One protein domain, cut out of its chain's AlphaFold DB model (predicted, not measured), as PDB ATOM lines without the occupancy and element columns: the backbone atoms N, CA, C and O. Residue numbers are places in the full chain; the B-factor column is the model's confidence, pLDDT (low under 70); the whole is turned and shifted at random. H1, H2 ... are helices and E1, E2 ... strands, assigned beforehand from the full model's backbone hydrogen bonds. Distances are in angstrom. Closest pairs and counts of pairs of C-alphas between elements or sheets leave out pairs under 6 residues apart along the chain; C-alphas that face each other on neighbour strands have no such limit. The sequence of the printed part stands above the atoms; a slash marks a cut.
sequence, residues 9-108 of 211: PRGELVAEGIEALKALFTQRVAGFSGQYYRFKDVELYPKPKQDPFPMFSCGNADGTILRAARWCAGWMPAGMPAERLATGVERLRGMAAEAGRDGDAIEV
ATOM      1  N   PRO A   9     193.402 191.490 151.789       91.88
ATOM      2  CA  PRO A   9     193.090 192.758 152.435       91.88
ATOM      3  C   PRO A   9     192.153 192.549 153.629       91.88
ATOM      4  O   PRO A   9     190.994 192.161 153.489       91.88
ATOM      5  N   ARG A  10     192.639 192.860 154.836       90.12
ATOM      6  CA  ARG A  10     191.873 192.670 156.085       90.12
ATOM      7  C   ARG A  10     190.501 193.349 156.063       90.12
ATOM      8  O   ARG A  10     189.560 192.834 156.653       90.12
ATOM      9  N   GLY A  11     190.387 194.505 155.409       91.50
ATOM     10  CA  GLY A  11     189.122 195.235 155.304       91.50
ATOM     11  C   GLY A  11     188.057 194.492 154.497       91.50
ATOM     12  O   GLY A  11     186.891 194.532 154.883       91.50
ATOM     13  N   GLU A  12     188.467 193.802 153.432       93.12
ATOM     14  CA  GLU A  12     187.586 193.012 152.563       93.12
ATOM     15  C   GLU A  12     187.167 191.715 153.260       93.12
ATOM     16  O   GLU A  12     185.979 191.410 153.305       93.12
ATOM     17  N   LEU A  13     188.111 191.034 153.927       94.12
ATOM     18  CA  LEU A  13     187.811 189.875 154.779       94.12
ATOM     19  C   LEU A  13     186.739 190.198 155.828       94.12
ATOM     20  O   LEU A  13     185.782 189.452 155.999       94.12
ATOM     21  N   VAL A  14     186.877 191.324 156.534       95.00
ATOM     22  CA  VAL A  14     185.900 191.715 157.560       95.00
ATOM     23  C   VAL A  14     184.549 192.070 156.940       95.00
ATOM     24  O   VAL A  14     183.524 191.702 157.507       95.00
ATOM     25  N   ALA A  15     184.524 192.770 155.802       94.94
ATOM     26  CA  ALA A  15     183.274 193.110 155.122       94.94
ATOM     27  C   ALA A  15     182.506 191.846 154.704       94.94
ATOM     28  O   ALA A  15     181.357 191.672 155.105       94.94
ATOM     29  N   GLU A  16     183.173 190.919 154.014       96.25
ATOM     30  CA  GLU A  16     182.557 189.663 153.584       96.25
ATOM     31  C   GLU A  16     182.138 188.793 154.782       96.25
ATOM     32  O   GLU A  16     181.070 188.182 154.784       96.25
ATOM     33  N   GLY A  17     182.942 188.790 155.851       96.19
ATOM     34  CA  GLY A  17     182.619 188.095 157.096       96.19
ATOM     35  C   GLY A  17     181.345 188.619 157.772       96.19
ATOM     36  O   GLY A  17     180.575 187.826 158.310       96.19
ATOM     37  N   ILE A  18     181.078 189.931 157.717       96.50
ATOM     38  CA  ILE A  18     179.834 190.522 158.241       96.50
ATOM     39  C   ILE A  18     178.623 190.002 157.456       96.50
ATOM     40  O   ILE A  18     177.609 189.646 158.057       96.50
ATOM     41  N   GLU A  19     178.718 189.930 156.130       96.06
ATOM     42  CA  GLU A  19     177.642 189.414 155.275       96.06
ATOM     43  C   GLU A  19     177.392 187.920 155.517       96.06
ATOM     44  O   GLU A  19     176.246 187.500 155.708       96.06
ATOM     45  N   ALA A  20     178.465 187.132 155.610       97.12
ATOM     46  CA  ALA A  20     178.408 185.716 155.951       97.12
ATOM     47  C   ALA A  20     177.741 185.479 157.320       97.12
ATOM     48  O   ALA A  20     176.865 184.619 157.451       97.12
ATOM     49  N   LEU A  21     178.100 186.272 158.338       96.75
ATOM     50  CA  LEU A  21     177.485 186.200 159.667       96.75
ATOM     51  C   LEU A  21     176.004 186.574 159.636       96.75
ATOM     52  O   LEU A  21     175.197 185.888 160.261       96.75
ATOM     53  N   LYS A  22     175.615 187.605 158.876       95.38
ATOM     54  CA  LYS A  22     174.195 187.949 158.694       95.38
ATOM     55  C   LYS A  22     173.401 186.794 158.101       95.38
ATOM     56  O   LYS A  22     172.308 186.514 158.591       95.38
ATOM     57  N   ALA A  23     173.938 186.111 157.089       96.06
ATOM     58  CA  ALA A  23     173.284 184.940 156.508       96.06
ATOM     59  C   ALA A  23     173.078 183.846 157.567       96.06
ATOM     60  O   ALA A  23     171.965 183.353 157.736       96.06
ATOM     61  N   LEU A  24     174.115 183.538 158.352       96.81
ATOM     62  CA  LEU A  24     174.035 182.548 159.432       96.81
ATOM     63  C   LEU A  24     173.051 182.943 160.543       96.81
ATOM     64  O   LEU A  24     172.370 182.076 161.094       96.81
ATOM     65  N   PHE A  25     172.955 184.226 160.889       96.25
ATOM     66  CA  PHE A  25     172.065 184.712 161.947       96.25
ATOM     67  C   PHE A  25     170.597 184.775 161.534       96.25
ATOM     68  O   PHE A  25     169.733 184.565 162.380       96.25
ATOM     69  N   THR A  26     170.307 185.033 160.260       94.62
ATOM     70  CA  THR A  26     168.933 185.299 159.794       94.62
ATOM     71  C   THR A  26     168.297 184.114 159.075       94.62
ATOM     72  O   THR A  26     167.082 183.938 159.130       94.62
ATOM     73  N   GLN A  27     169.089 183.258 158.425       95.88
ATOM     74  CA  GLN A  27     168.569 182.124 157.663       95.88
ATOM     75  C   GLN A  27     168.532 180.865 158.532       95.88
ATOM     76  O   GLN A  27     169.478 180.571 159.267       95.88
ATOM     77  N   ARG A  28     167.445 180.087 158.437       96.00
ATOM     78  CA  ARG A  28     167.336 178.777 159.105       96.00
ATOM     79  C   ARG A  28     168.470 177.852 158.649       96.00
ATOM     80  O   ARG A  28     169.275 177.436 159.472       96.00
ATOM     81  N   VAL A  29     168.525 177.607 157.340       97.69
ATOM     82  CA  VAL A  29     169.592 176.889 156.635       97.69
ATOM     83  C   VAL A  29     170.280 177.909 155.738       97.69
ATOM     84  O   VAL A  29     169.651 178.444 154.827       97.69
ATOM     85  N   ALA A  30     171.534 178.226 156.036       97.69
ATOM     86  CA  ALA A  30     172.271 179.295 155.386       97.69
ATOM     87  C   ALA A  30     173.235 178.757 154.325       97.69
ATOM     88  O   ALA A  30     173.915 177.743 154.511       97.69
ATOM     89  N   GLY A  31     173.338 179.500 153.229       97.75
ATOM     90  CA  GLY A  31     174.394 179.357 152.237       97.75
ATOM     91  C   GLY A  31     175.066 180.703 152.001       97.75
ATOM     92  O   GLY A  31     174.410 181.742 152.007       97.75
ATOM     93  N   PHE A  32     176.376 180.684 151.787       98.12
ATOM     94  CA  PHE A  32     177.146 181.869 151.439       98.12
ATOM     95  C   PHE A  32     178.273 181.478 150.491       98.12
ATOM     96  O   PHE A  32     178.914 180.442 150.660       98.12
ATOM     97  N   SER A  33     178.509 182.295 149.473       97.50
ATOM     98  CA  SER A  33     179.559 182.053 148.490       97.50
ATOM     99  C   SER A  33     180.205 183.372 148.104       97.50
ATOM    100  O   SER A  33     179.888 183.936 147.058       97.50
ATOM    101  N   GLY A  34     181.108 183.844 148.956       95.81
ATOM    102  CA  GLY A  34     181.970 184.976 148.667       95.81
ATOM    103  C   GLY A  34     183.343 184.547 148.147       95.81
ATOM    104  O   GLY A  34     183.558 183.394 147.739       95.81
ATOM    105  N   GLN A  35     184.263 185.506 148.126       94.69
ATOM    106  CA  GLN A  35     185.645 185.308 147.710       94.69
ATOM    107  C   GLN A  35     186.450 184.564 148.780       94.69
ATOM    108  O   GLN A  35     187.297 183.737 148.439       94.69
ATOM    109  N   TYR A  36     186.187 184.843 150.056       94.56
ATOM    110  CA  TYR A  36     186.964 184.350 151.193       94.56
ATOM    111  C   TYR A  36     186.219 183.314 152.035       94.56
ATOM    112  O   TYR A  36     186.837 182.400 152.580       94.56
ATOM    113  N   TYR A  37     184.896 183.428 152.130       94.69
ATOM    114  CA  TYR A  37     184.034 182.540 152.890       94.69
ATOM    115  C   TYR A  37     183.068 181.820 151.958       94.69
ATOM    116  O   TYR A  37     182.383 182.420 151.126       94.69
ATOM    117  N   ARG A  38     182.973 180.500 152.124       96.62
ATOM    118  CA  ARG A  38     182.012 179.677 151.396       96.62
ATOM    119  C   ARG A  38     181.472 178.568 152.279       96.62
ATOM    120  O   ARG A  38     182.239 177.791 152.838       96.62
ATOM    121  N   PHE A  39     180.156 178.471 152.358       97.19
ATOM    122  CA  PHE A  39     179.461 177.367 153.004       97.19
ATOM    123  C   PHE A  39     178.100 177.136 152.349       97.19
ATOM    124  O   PHE A  39     177.527 178.027 151.722       97.19
ATOM    125  N   LYS A  40     177.585 175.919 152.487       98.19
ATOM    126  CA  LYS A  40     176.313 175.499 151.909       98.19
ATOM    127  C   LYS A  40     175.567 174.647 152.926       98.19
ATOM    128  O   LYS A  40     176.192 173.817 153.579       98.19
ATOM    129  N   ASP A  41     174.259 174.857 153.020       97.75
ATOM    130  CA  ASP A  41     173.344 174.070 153.845       97.75
ATOM    131  C   ASP A  41     173.752 174.006 155.334       97.75
ATOM    132  O   ASP A  41     173.673 172.959 155.973       97.75
ATOM    133  N   VAL A  42     174.213 175.135 155.895       97.88
ATOM    134  CA  VAL A  42     174.678 175.229 157.291       97.88
ATOM    135  C   VAL A  42     173.593 175.788 158.203       97.88
ATOM    136  O   VAL A  42     173.029 176.848 157.942       97.88
ATOM    137  N   GLU A  43     173.364 175.128 159.336       97.12
ATOM    138  CA  GLU A  43     172.520 175.634 160.420       97.12
ATOM    139  C   GLU A  43     173.386 176.147 161.581       97.12
ATOM    140  O   GLU A  43     174.226 175.424 162.114       97.12
ATOM    141  N   LEU A  44     173.171 177.399 161.994       95.75
ATOM    142  CA  LEU A  44     173.776 177.982 163.198       95.75
ATOM    143  C   LEU A  44     172.703 178.186 164.266       95.75
ATOM    144  O   LEU A  44     171.727 178.890 164.001       95.75
ATOM    145  N   TYR A  45     172.908 177.624 165.458       95.00
ATOM    146  CA  TYR A  45     172.025 177.794 166.612       95.00
ATOM    147  C   TYR A  45     172.811 177.964 167.924       95.00
ATOM    148  O   TYR A  45     173.893 177.388 168.056       95.00
ATOM    149  N   PRO A  46     172.261 178.707 168.907       94.50
ATOM    150  CA  PRO A  46     170.998 179.452 168.838       94.50
ATOM    151  C   PRO A  46     171.083 180.675 167.908       94.50
ATOM    152  O   PRO A  46     172.163 181.222 167.690       94.50
ATOM    153  N   LYS A  47     169.942 181.107 167.351       94.81
ATOM    154  CA  LYS A  47     169.876 182.388 166.628       94.81
ATOM    155  C   LYS A  47     169.995 183.553 167.613       94.81
ATOM    156  O   LYS A  47     169.569 183.404 168.763       94.81
ATOM    157  N   PRO A  48     170.538 184.709 167.189       95.38
ATOM    158  CA  PRO A  48     170.496 185.903 168.016       95.38
ATOM    159  C   PRO A  48     169.058 186.255 168.402       95.38
ATOM    160  O   PRO A  48     168.148 186.173 167.582       95.38
ATOM    161  N   LYS A  49     168.856 186.655 169.659       95.19
ATOM    162  CA  LYS A  49     167.547 187.125 170.135       95.19
ATOM    163  C   LYS A  49     167.155 188.466 169.497       95.19
ATOM    164  O   LYS A  49     165.971 188.731 169.334       95.19
ATOM    165  N   GLN A  50     168.140 189.313 169.199       94.06
ATOM    166  CA  GLN A  50     167.955 190.619 168.561       94.06
ATOM    167  C   GLN A  50     168.009 190.479 167.039       94.06
ATOM    168  O   GLN A  50     168.936 189.853 166.520       94.06
ATOM    169  N   ASP A  51     167.061 191.110 166.349       89.38
ATOM    170  CA  ASP A  51     167.012 191.199 164.890       89.38
ATOM    171  C   ASP A  51     166.724 192.656 164.467       89.38
ATOM    172  O   ASP A  51     165.661 193.178 164.815       89.38
ATOM    173  N   PRO A  52     167.655 193.345 163.778       89.75
ATOM    174  CA  PRO A  52     168.983 192.864 163.389       89.75
ATOM    175  C   PRO A  52     169.935 192.696 164.590       89.75
ATOM    176  O   PRO A  52     169.838 193.402 165.593       89.75
ATOM    177  N   PHE A  53     170.912 191.785 164.475       93.19
ATOM    178  CA  PHE A  53     171.986 191.662 165.469       93.19
ATOM    179  C   PHE A  53     172.837 192.954 165.495       93.19
ATOM    180  O   PHE A  53     173.311 193.375 164.429       93.19
ATOM    181  N   PRO A  54     173.063 193.586 166.666       92.69
ATOM    182  CA  PRO A  54     173.684 194.908 166.755       92.69
ATOM    183  C   PRO A  54     175.208 194.840 166.589       92.69
ATOM    184  O   PRO A  54     175.976 194.931 167.544       92.69
ATOM    185  N   MET A  55     175.668 194.656 165.353       95.38
ATOM    186  CA  MET A  55     177.095 194.714 165.026       95.38
ATOM    187  C   MET A  55     177.573 196.159 164.949       95.38
ATOM    188  O   MET A  55     176.869 197.007 164.404       95.38
ATOM    189  N   PHE A  56     178.803 196.403 165.402       96.12
ATOM    190  CA  PHE A  56     179.493 197.683 165.271       96.12
ATOM    191  C   PHE A  56     180.758 197.512 164.438       96.12
ATOM    192  O   PHE A  56     181.513 196.559 164.634       96.12
ATOM    193  N   SER A  57     181.009 198.445 163.517       96.75
ATOM    194  CA  SER A  57     182.319 198.532 162.868       96.75
ATOM    195  C   SER A  57     183.220 199.452 163.680       96.75
ATOM    196  O   SER A  57     182.886 200.619 163.876       96.75
ATOM    197  N   CYS A  58     184.362 198.942 164.145       94.69
ATOM    198  CA  CYS A  58     185.259 199.696 165.020       94.69
ATOM    199  C   CYS A  58     186.464 200.285 164.270       94.69
ATOM    200  O   CYS A  58     187.025 199.663 163.360       94.69
ATOM    201  N   GLY A  59     186.881 201.489 164.669       92.62
ATOM    202  CA  GLY A  59     188.066 202.179 164.152       92.62
ATOM    203  C   GLY A  59     187.780 203.426 163.308       92.62
ATOM    204  O   GLY A  59     186.637 203.785 163.041       92.62
ATOM    205  N   ASN A  60     188.860 204.085 162.883       92.62
ATOM    206  CA  ASN A  60     188.817 205.468 162.384       92.62
ATOM    207  C   ASN A  60     189.077 205.594 160.874       92.62
ATOM    208  O   ASN A  60     189.103 206.700 160.347       92.62
ATOM    209  N   ALA A  61     189.324 204.478 160.187       91.75
ATOM    210  CA  ALA A  61     189.572 204.474 158.751       91.75
ATOM    211  C   ALA A  61     188.258 204.524 157.962       91.75
ATOM    212  O   ALA A  61     187.243 203.979 158.392       91.75
ATOM    213  N   ASP A  62     188.313 205.068 156.750       92.25
ATOM    214  CA  ASP A  62     187.163 205.196 155.846       92.25
ATOM    215  C   ASP A  62     186.450 203.867 155.580       92.25
ATOM    216  O   ASP A  62     185.224 203.800 155.567       92.25
ATOM    217  N   GLY A  63     187.214 202.778 155.452       94.69
ATOM    218  CA  GLY A  63     186.648 201.440 155.283       94.69
ATOM    219  C   GLY A  63     185.805 200.981 156.480       94.69
ATOM    220  O   GLY A  63     184.890 200.184 156.304       94.69
ATOM    221  N   THR A  64     186.077 201.477 157.691       95.69
ATOM    222  CA  THR A  64     185.233 201.217 158.867       95.69
ATOM    223  C   THR A  64     183.910 201.964 158.767       95.69
ATOM    224  O   THR A  64     182.865 201.355 158.987       95.69
ATOM    225  N   ILE A  65     183.945 203.245 158.391       97.56
ATOM    226  CA  ILE A  65     182.735 204.058 158.215       97.56
ATOM    227  C   ILE A  65     181.847 203.441 157.128       97.56
ATOM    228  O   ILE A  65     180.658 203.229 157.353       97.56
ATOM    229  N   LEU A  66     182.440 203.042 156.000       96.75
ATOM    230  CA  LEU A  66     181.735 202.367 154.910       96.75
ATOM    231  C   LEU A  66     181.055 201.073 155.372       96.75
ATOM    232  O   LEU A  66     179.891 200.834 155.049       96.75
ATOM    233  N   ARG A  67     181.764 200.236 156.140       97.25
ATOM    234  CA  ARG A  67     181.183 198.999 156.681       97.25
ATOM    235  C   ARG A  67     180.023 199.290 157.623       97.25
ATOM    236  O   ARG A  67     178.998 198.613 157.538       97.25
ATOM    237  N   ALA A  68     180.174 200.295 158.487       97.69
ATOM    238  CA  ALA A  68     179.117 200.696 159.399       97.69
ATOM    239  C   ALA A  68     177.863 201.145 158.638       97.69
ATOM    240  O   ALA A  68     176.778 200.593 158.839       97.69
ATOM    241  N   ALA A  69     178.060 202.055 157.683       97.69
ATOM    242  CA  ALA A  69     177.029 202.598 156.816       97.69
ATOM    243  C   ALA A  69     176.281 201.517 156.025       97.69
ATOM    244  O   ALA A  69     175.057 201.555 155.939       97.69
ATOM    245  N   ARG A  70     176.977 200.503 155.496       96.31
ATOM    246  CA  ARG A  70     176.359 199.466 154.650       96.31
ATOM    247  C   ARG A  70     175.735 198.311 155.422       96.31
ATOM    248  O   ARG A  70     174.655 197.854 155.056       96.31
ATOM    249  N   TRP A  71     176.389 197.826 156.478       95.50
ATOM    250  CA  TRP A  71     176.027 196.532 157.063       95.50
ATOM    251  C   TRP A  71     175.840 196.519 158.581       95.50
ATOM    252  O   TRP A  71     175.202 195.585 159.071       95.50
ATOM    253  N   CYS A  72     176.347 197.490 159.335       96.88
ATOM    254  CA  CYS A  72     176.313 197.436 160.801       96.88
ATOM    255  C   CYS A  72     175.170 198.267 161.400       96.88
ATOM    256  O   CYS A  72     174.612 199.144 160.741       96.88
ATOM    257  N   ALA A  73     174.837 197.984 162.659       96.44
ATOM    258  CA  ALA A  73     173.926 198.801 163.460       96.44
ATOM    259  C   ALA A  73     174.607 200.076 163.977       96.44
ATOM    260  O   ALA A  73     173.928 201.059 164.244       96.44
ATOM    261  N   GLY A  74     175.942 200.085 164.063       96.81
ATOM    262  CA  GLY A  74     176.672 201.267 164.496       96.81
ATOM    263  C   GLY A  74     178.129 201.348 164.050       96.81
ATOM    264  O   GLY A  74     178.721 200.403 163.510       96.81
ATOM    265  N   TRP A  75     178.709 202.514 164.310       97.69
ATOM    266  CA  TRP A  75     180.119 202.843 164.174       97.69
ATOM    267  C   TRP A  75     180.714 203.147 165.551       97.69
ATOM    268  O   TRP A  75     180.167 203.928 166.326       97.69
ATOM    269  N   MET A  76     181.854 202.526 165.848       97.06
ATOM    270  CA  MET A  76     182.582 202.704 167.102       97.06
ATOM    271  C   MET A  76     183.991 203.245 166.813       97.06
ATOM    272  O   MET A  76     184.947 202.468 166.681       97.06
ATOM    273  N   PRO A  77     184.144 204.567 166.629       95.44
ATOM    274  CA  PRO A  77     185.458 205.178 166.477       95.44
ATOM    275  C   PRO A  77     186.244 205.126 167.785       95.44
ATOM    276  O   PRO A  77     185.667 205.172 168.863       95.44
ATOM    277  N   ALA A  78     187.569 205.094 167.701       90.94
ATOM    278  CA  ALA A  78     188.414 205.432 168.844       90.94
ATOM    279  C   ALA A  78     188.437 206.956 169.045       90.94
ATOM    280  O   ALA A  78     188.237 207.696 168.075       90.94
ATOM    281  N   GLY A  79     188.739 207.400 170.272       88.19
ATOM    282  CA  GLY A  79     188.854 208.815 170.643       88.19
ATOM    283  C   GLY A  79     189.520 209.680 169.568       88.19
ATOM    284  O   GLY A  79     190.582 209.346 169.036       88.19
ATOM    285  N   MET A  80     188.841 210.767 169.206       91.69
ATOM    286  CA  MET A  80     189.261 211.737 168.198       91.69
ATOM    287  C   MET A  80     188.639 213.105 168.505       91.69
ATOM    288  O   MET A  80     187.677 213.167 169.272       91.69
ATOM    289  N   PRO A  81     189.139 214.200 167.904       93.50
ATOM    290  CA  PRO A  81     188.516 215.513 168.058       93.50
ATOM    291  C   PRO A  81     187.054 215.512 167.586       93.50
ATOM    292  O   PRO A  81     186.720 214.819 166.618       93.50
ATOM    293  N   ALA A  82     186.199 216.303 168.235       95.31
ATOM    294  CA  ALA A  82     184.764 216.353 167.946       95.31
ATOM    295  C   ALA A  82     184.474 216.765 166.491       95.31
ATOM    296  O   ALA A  82     183.593 216.208 165.848       95.31
ATOM    297  N   GLU A  83     185.283 217.652 165.916       95.75
ATOM    298  CA  GLU A  83     185.154 218.111 164.528       95.75
ATOM    299  C   GLU A  83     185.413 216.968 163.535       95.75
ATOM    300  O   GLU A  83     184.753 216.839 162.499       95.75
ATOM    301  N   ARG A  84     186.364 216.085 163.871       95.44
ATOM    302  CA  ARG A  84     186.644 214.880 163.080       95.44
ATOM    303  C   ARG A  84     185.539 213.846 163.225       95.44
ATOM    304  O   ARG A  84     185.221 213.188 162.235       95.44
ATOM    305  N   LEU A  85     184.958 213.718 164.419       97.19
ATOM    306  CA  LEU A  85     183.792 212.868 164.633       97.19
ATOM    307  C   LEU A  85     182.620 213.353 163.773       97.19
ATOM    308  O   LEU A  85     182.105 212.559 162.995       97.19
ATOM    309  N   ALA A  86     182.288 214.647 163.824       98.25
ATOM    310  CA  ALA A  86     181.212 215.250 163.035       98.25
ATOM    311  C   ALA A  86     181.394 215.002 161.530       98.25
ATOM    312  O   ALA A  86     180.493 214.491 160.867       98.25
ATOM    313  N   THR A  87     182.608 215.230 161.013       97.81
ATOM    314  CA  THR A  87     182.953 214.916 159.616       97.81
ATOM    315  C   THR A  87     182.745 213.424 159.303       97.81
ATOM    316  O   THR A  87     182.267 213.055 158.231       97.81
ATOM    317  N   GLY A  88     183.110 212.531 160.228       97.94
ATOM    318  CA  GLY A  88     182.888 211.091 160.092       97.94
ATOM    319  C   GLY A  88     181.406 210.709 160.074       97.94
ATOM    320  O   GLY A  88     181.010 209.876 159.260       97.94
ATOM    321  N   VAL A  89     180.585 211.348 160.914       98.31
ATOM    322  CA  VAL A  89     179.129 211.151 160.976       98.31
ATOM    323  C   VAL A  89     178.449 211.611 159.687       98.31
ATOM    324  O   VAL A  89     177.612 210.890 159.149       98.31
ATOM    325  N   GLU A  90     178.836 212.761 159.133       98.25
ATOM    326  CA  GLU A  90     178.323 213.229 157.837       98.25
ATOM    327  C   GLU A  90     178.607 212.220 156.719       98.25
ATOM    328  O   GLU A  90     177.715 211.846 155.953       98.25
ATOM    329  N   ARG A  91     179.842 211.710 156.662       98.00
ATOM    330  CA  ARG A  91     180.235 210.687 155.685       98.00
ATOM    331  C   ARG A  91     179.474 209.383 155.884       98.00
ATOM    332  O   ARG A  91     179.052 208.776 154.904       98.00
ATOM    333  N   LEU A  92     179.294 208.963 157.134       98.56
ATOM    334  CA  LEU A  92     178.516 207.781 157.489       98.56
ATOM    335  C   LEU A  92     177.083 207.892 156.966       98.56
ATOM    336  O   LEU A  92     176.609 206.973 156.302       98.56
ATOM    337  N   ARG A  93     176.425 209.030 157.209       98.25
ATOM    338  CA  ARG A  93     175.063 209.301 156.732       98.25
ATOM    339  C   ARG A  93     174.984 209.312 155.206       98.25
ATOM    340  O   ARG A  93     174.085 208.688 154.649       98.25
ATOM    341  N   GLY A  94     175.949 209.938 154.529       98.19
ATOM    342  CA  GLY A  94     176.030 209.927 153.063       98.19
ATOM    343  C   GLY A  94     176.158 208.511 152.489       98.19
ATOM    344  O   GLY A  94     175.369 208.108 151.638       98.19
ATOM    345  N   MET A  95     177.088 207.713 153.018       98.19
ATOM    346  CA  MET A  95     177.282 206.319 152.595       98.19
ATOM    347  C   MET A  95     176.081 205.424 152.934       98.19
ATOM    348  O   MET A  95     175.809 204.461 152.213       98.19
ATOM    349  N   ALA A  96     175.370 205.705 154.029       98.38
ATOM    350  CA  ALA A  96     174.157 204.983 154.401       98.38
ATOM    351  C   ALA A  96     173.031 205.277 153.405       98.38
ATOM    352  O   ALA A  96     172.401 204.340 152.912       98.38
ATOM    353  N   ALA A  97     172.852 206.546 153.024       98.19
ATOM    354  CA  ALA A  97     171.882 206.954 152.014       98.19
ATOM    355  C   ALA A  97     172.164 206.305 150.647       98.19
ATOM    356  O   ALA A  97     171.251 205.760 150.028       98.19
ATOM    357  N   GLU A  98     173.427 206.265 150.207       97.94
ATOM    358  CA  GLU A  98     173.841 205.541 148.989       97.94
ATOM    359  C   GLU A  98     173.521 204.039 149.049       97.94
ATOM    360  O   GLU A  98     173.253 203.409 148.026       97.94
ATOM    361  N   ALA A  99     173.545 203.453 150.248       96.56
ATOM    362  CA  ALA A  99     173.187 202.061 150.495       96.56
ATOM    363  C   ALA A  99     171.677 201.846 150.726       96.56
ATOM    364  O   ALA A  99     171.269 200.725 151.035       96.56
ATOM    365  N   GLY A 100     170.852 202.892 150.601       97.62
ATOM    366  CA  GLY A 100     169.406 202.833 150.836       97.62
ATOM    367  C   GLY A 100     169.023 202.627 152.304       97.62
ATOM    368  O   GLY A 100     167.963 202.068 152.587       97.62
ATOM    369  N   ARG A 101     169.888 203.024 153.241       97.06
ATOM    370  CA  ARG A 101     169.669 202.919 154.688       97.06
ATOM    371  C   ARG A 101     169.457 204.294 155.309       97.06
ATOM    372  O   ARG A 101     170.042 205.280 154.871       97.06
ATOM    373  N   ASP A 102     168.665 204.322 156.373       97.06
ATOM    374  CA  ASP A 102     168.556 205.491 157.236       97.06
ATOM    375  C   ASP A 102     169.856 205.662 158.038       97.06
ATOM    376  O   ASP A 102     170.235 204.786 158.820       97.06
ATOM    377  N   GLY A 103     170.560 206.769 157.798       96.06
ATOM    378  CA  GLY A 103     171.807 207.098 158.481       96.06
ATOM    379  C   GLY A 103     171.612 207.510 159.940       96.06
ATOM    380  O   GLY A 103     172.538 207.335 160.726       96.06
ATOM    381  N   ASP A 104     170.429 208.003 160.317       96.19
ATOM    382  CA  ASP A 104     170.126 208.395 161.699       96.19
ATOM    383  C   ASP A 104     169.781 207.191 162.583       96.19
ATOM    384  O   ASP A 104     169.921 207.249 163.803       96.19
ATOM    385  N   ALA A 105     169.420 206.061 161.972       95.56
ATOM    386  CA  ALA A 105     169.249 204.784 162.659       95.56
ATOM    387  C   ALA A 105     170.582 204.076 162.983       95.56
ATOM    388  O   ALA A 105     170.569 203.002 163.585       95.56
ATOM    389  N   ILE A 106     171.727 204.622 162.555       97.44
ATOM    390  CA  ILE A 106     173.048 204.034 162.798       97.44
ATOM    391  C   ILE A 106     173.669 204.682 164.033       97.44
ATOM    392  O   ILE A 106     173.945 205.880 164.058       97.44
ATOM    393  N   GLU A 107     173.946 203.872 165.048       97.06
ATOM    394  CA  GLU A 107     174.522 204.364 166.294       97.06
ATOM    395  C   GLU A 107     175.978 204.810 166.114       97.06
ATOM    396  O   GLU A 107     176.779 204.155 165.445       97.06
ATOM    397  N   VAL A 108     176.349 205.903 166.775       97.69
ATOM    398  CA  VAL A 108     177.717 206.418 166.827       97.69
ATOM    399  C   VAL A 108     178.167 206.365 168.278       97.69
ATOM    400  O   VAL A 108     177.715 207.149 169.114       97.69
TER     401      VAL A 108
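What this domain is: This is residues 9 to 108 of the 211 residues of the protein "Bac_luciferase domain-containing protein" of Phytohabitans flavus (UniProt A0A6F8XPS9). The three helices stand in a row, H1, H2, H3, with H2 in the middle; the strand hairpin E1 and E2 packs beside H1 at one end of the model, and the small pair of strands E3 and E4 packs on H2. H3 crosses H2 at a steep tilt at the other end, and a long link, residues 43 to 55, runs from the hairpin to E3. The printed part has 100 residues with three named helices and four named strands, in the order H1 E1 E2 E3 H2 E4 H3. E1 and E2 form an antiparallel sheet and E3 and E4 a parallel one, and the class is mixed, helices and strands. The whole is compact, with a radius of gyration of the C-alphas of 14.6 A, yet elongated, spanning 47 by 30 by 25 A.

How they stand to each other: H1, residues 10 to 26, is joined by a tight link to E1, residues 30 to 33; their closest C-alphas are those of Leu 24 and Ala 30, 5.5 A apart. E1 and E2, residues 38 to 42, form a hairpin, antiparallel at 162 degrees, with N 30 and O 42 at 2.8 A and N 32 and O 39 at 2.9 A, within hydrogen-bond range. E2 is apart from E3, residues 56 to 58. E3, H2, residues 62 to 71, and E4, residues 74 to 76, make a strand-helix-strand unit, two parallel neighbour strands with a helix between, and its crossover is right-handed. N 57 and O 74 are 3.0 A apart, within hydrogen-bond range. The closest C-alphas of H2 and E3 are those of Ala 68 and Ser 57, 5.2 A apart. H1 and H2 touch at Ala 15 and Arg 67, whose C-alphas are the closest at 6.4 A, with a shallow tilt of 13 degrees, the same way. H2 touches H3, residues 82 to 98, where the closest C-alphas, of Ala 69 and Ala 96, are 4.4 A apart; the tilt is steep, 45 degrees, the same way. H1 and H3 are apart. In H1, H2 and H3 every O i to N i+4 pair is within hydrogen-bond range.

Where its parts are: H1 begins at C-alpha 10, (191.873, 192.670, 156.085), and is 24.4 A long. E1 and E2 are each 10.4 A, E3 is 6.1 A, H2 is 14.2 A and E4 is 6.6 A. H3 is 24.4 A long and ends at C-alpha 98, (173.841, 205.541, 148.989).

The domain as a whole: The two C-alphas farthest apart are those of Asp 41 and Glu 83, 46.8 A. Residues 74 to 75 of E4 pair with residues 107 to 108, parallel. The link from E2 to E3, 13 residues, is long. The printed part has no cut, and no printed residue is under 70 in pLDDT; its mean is 95.8.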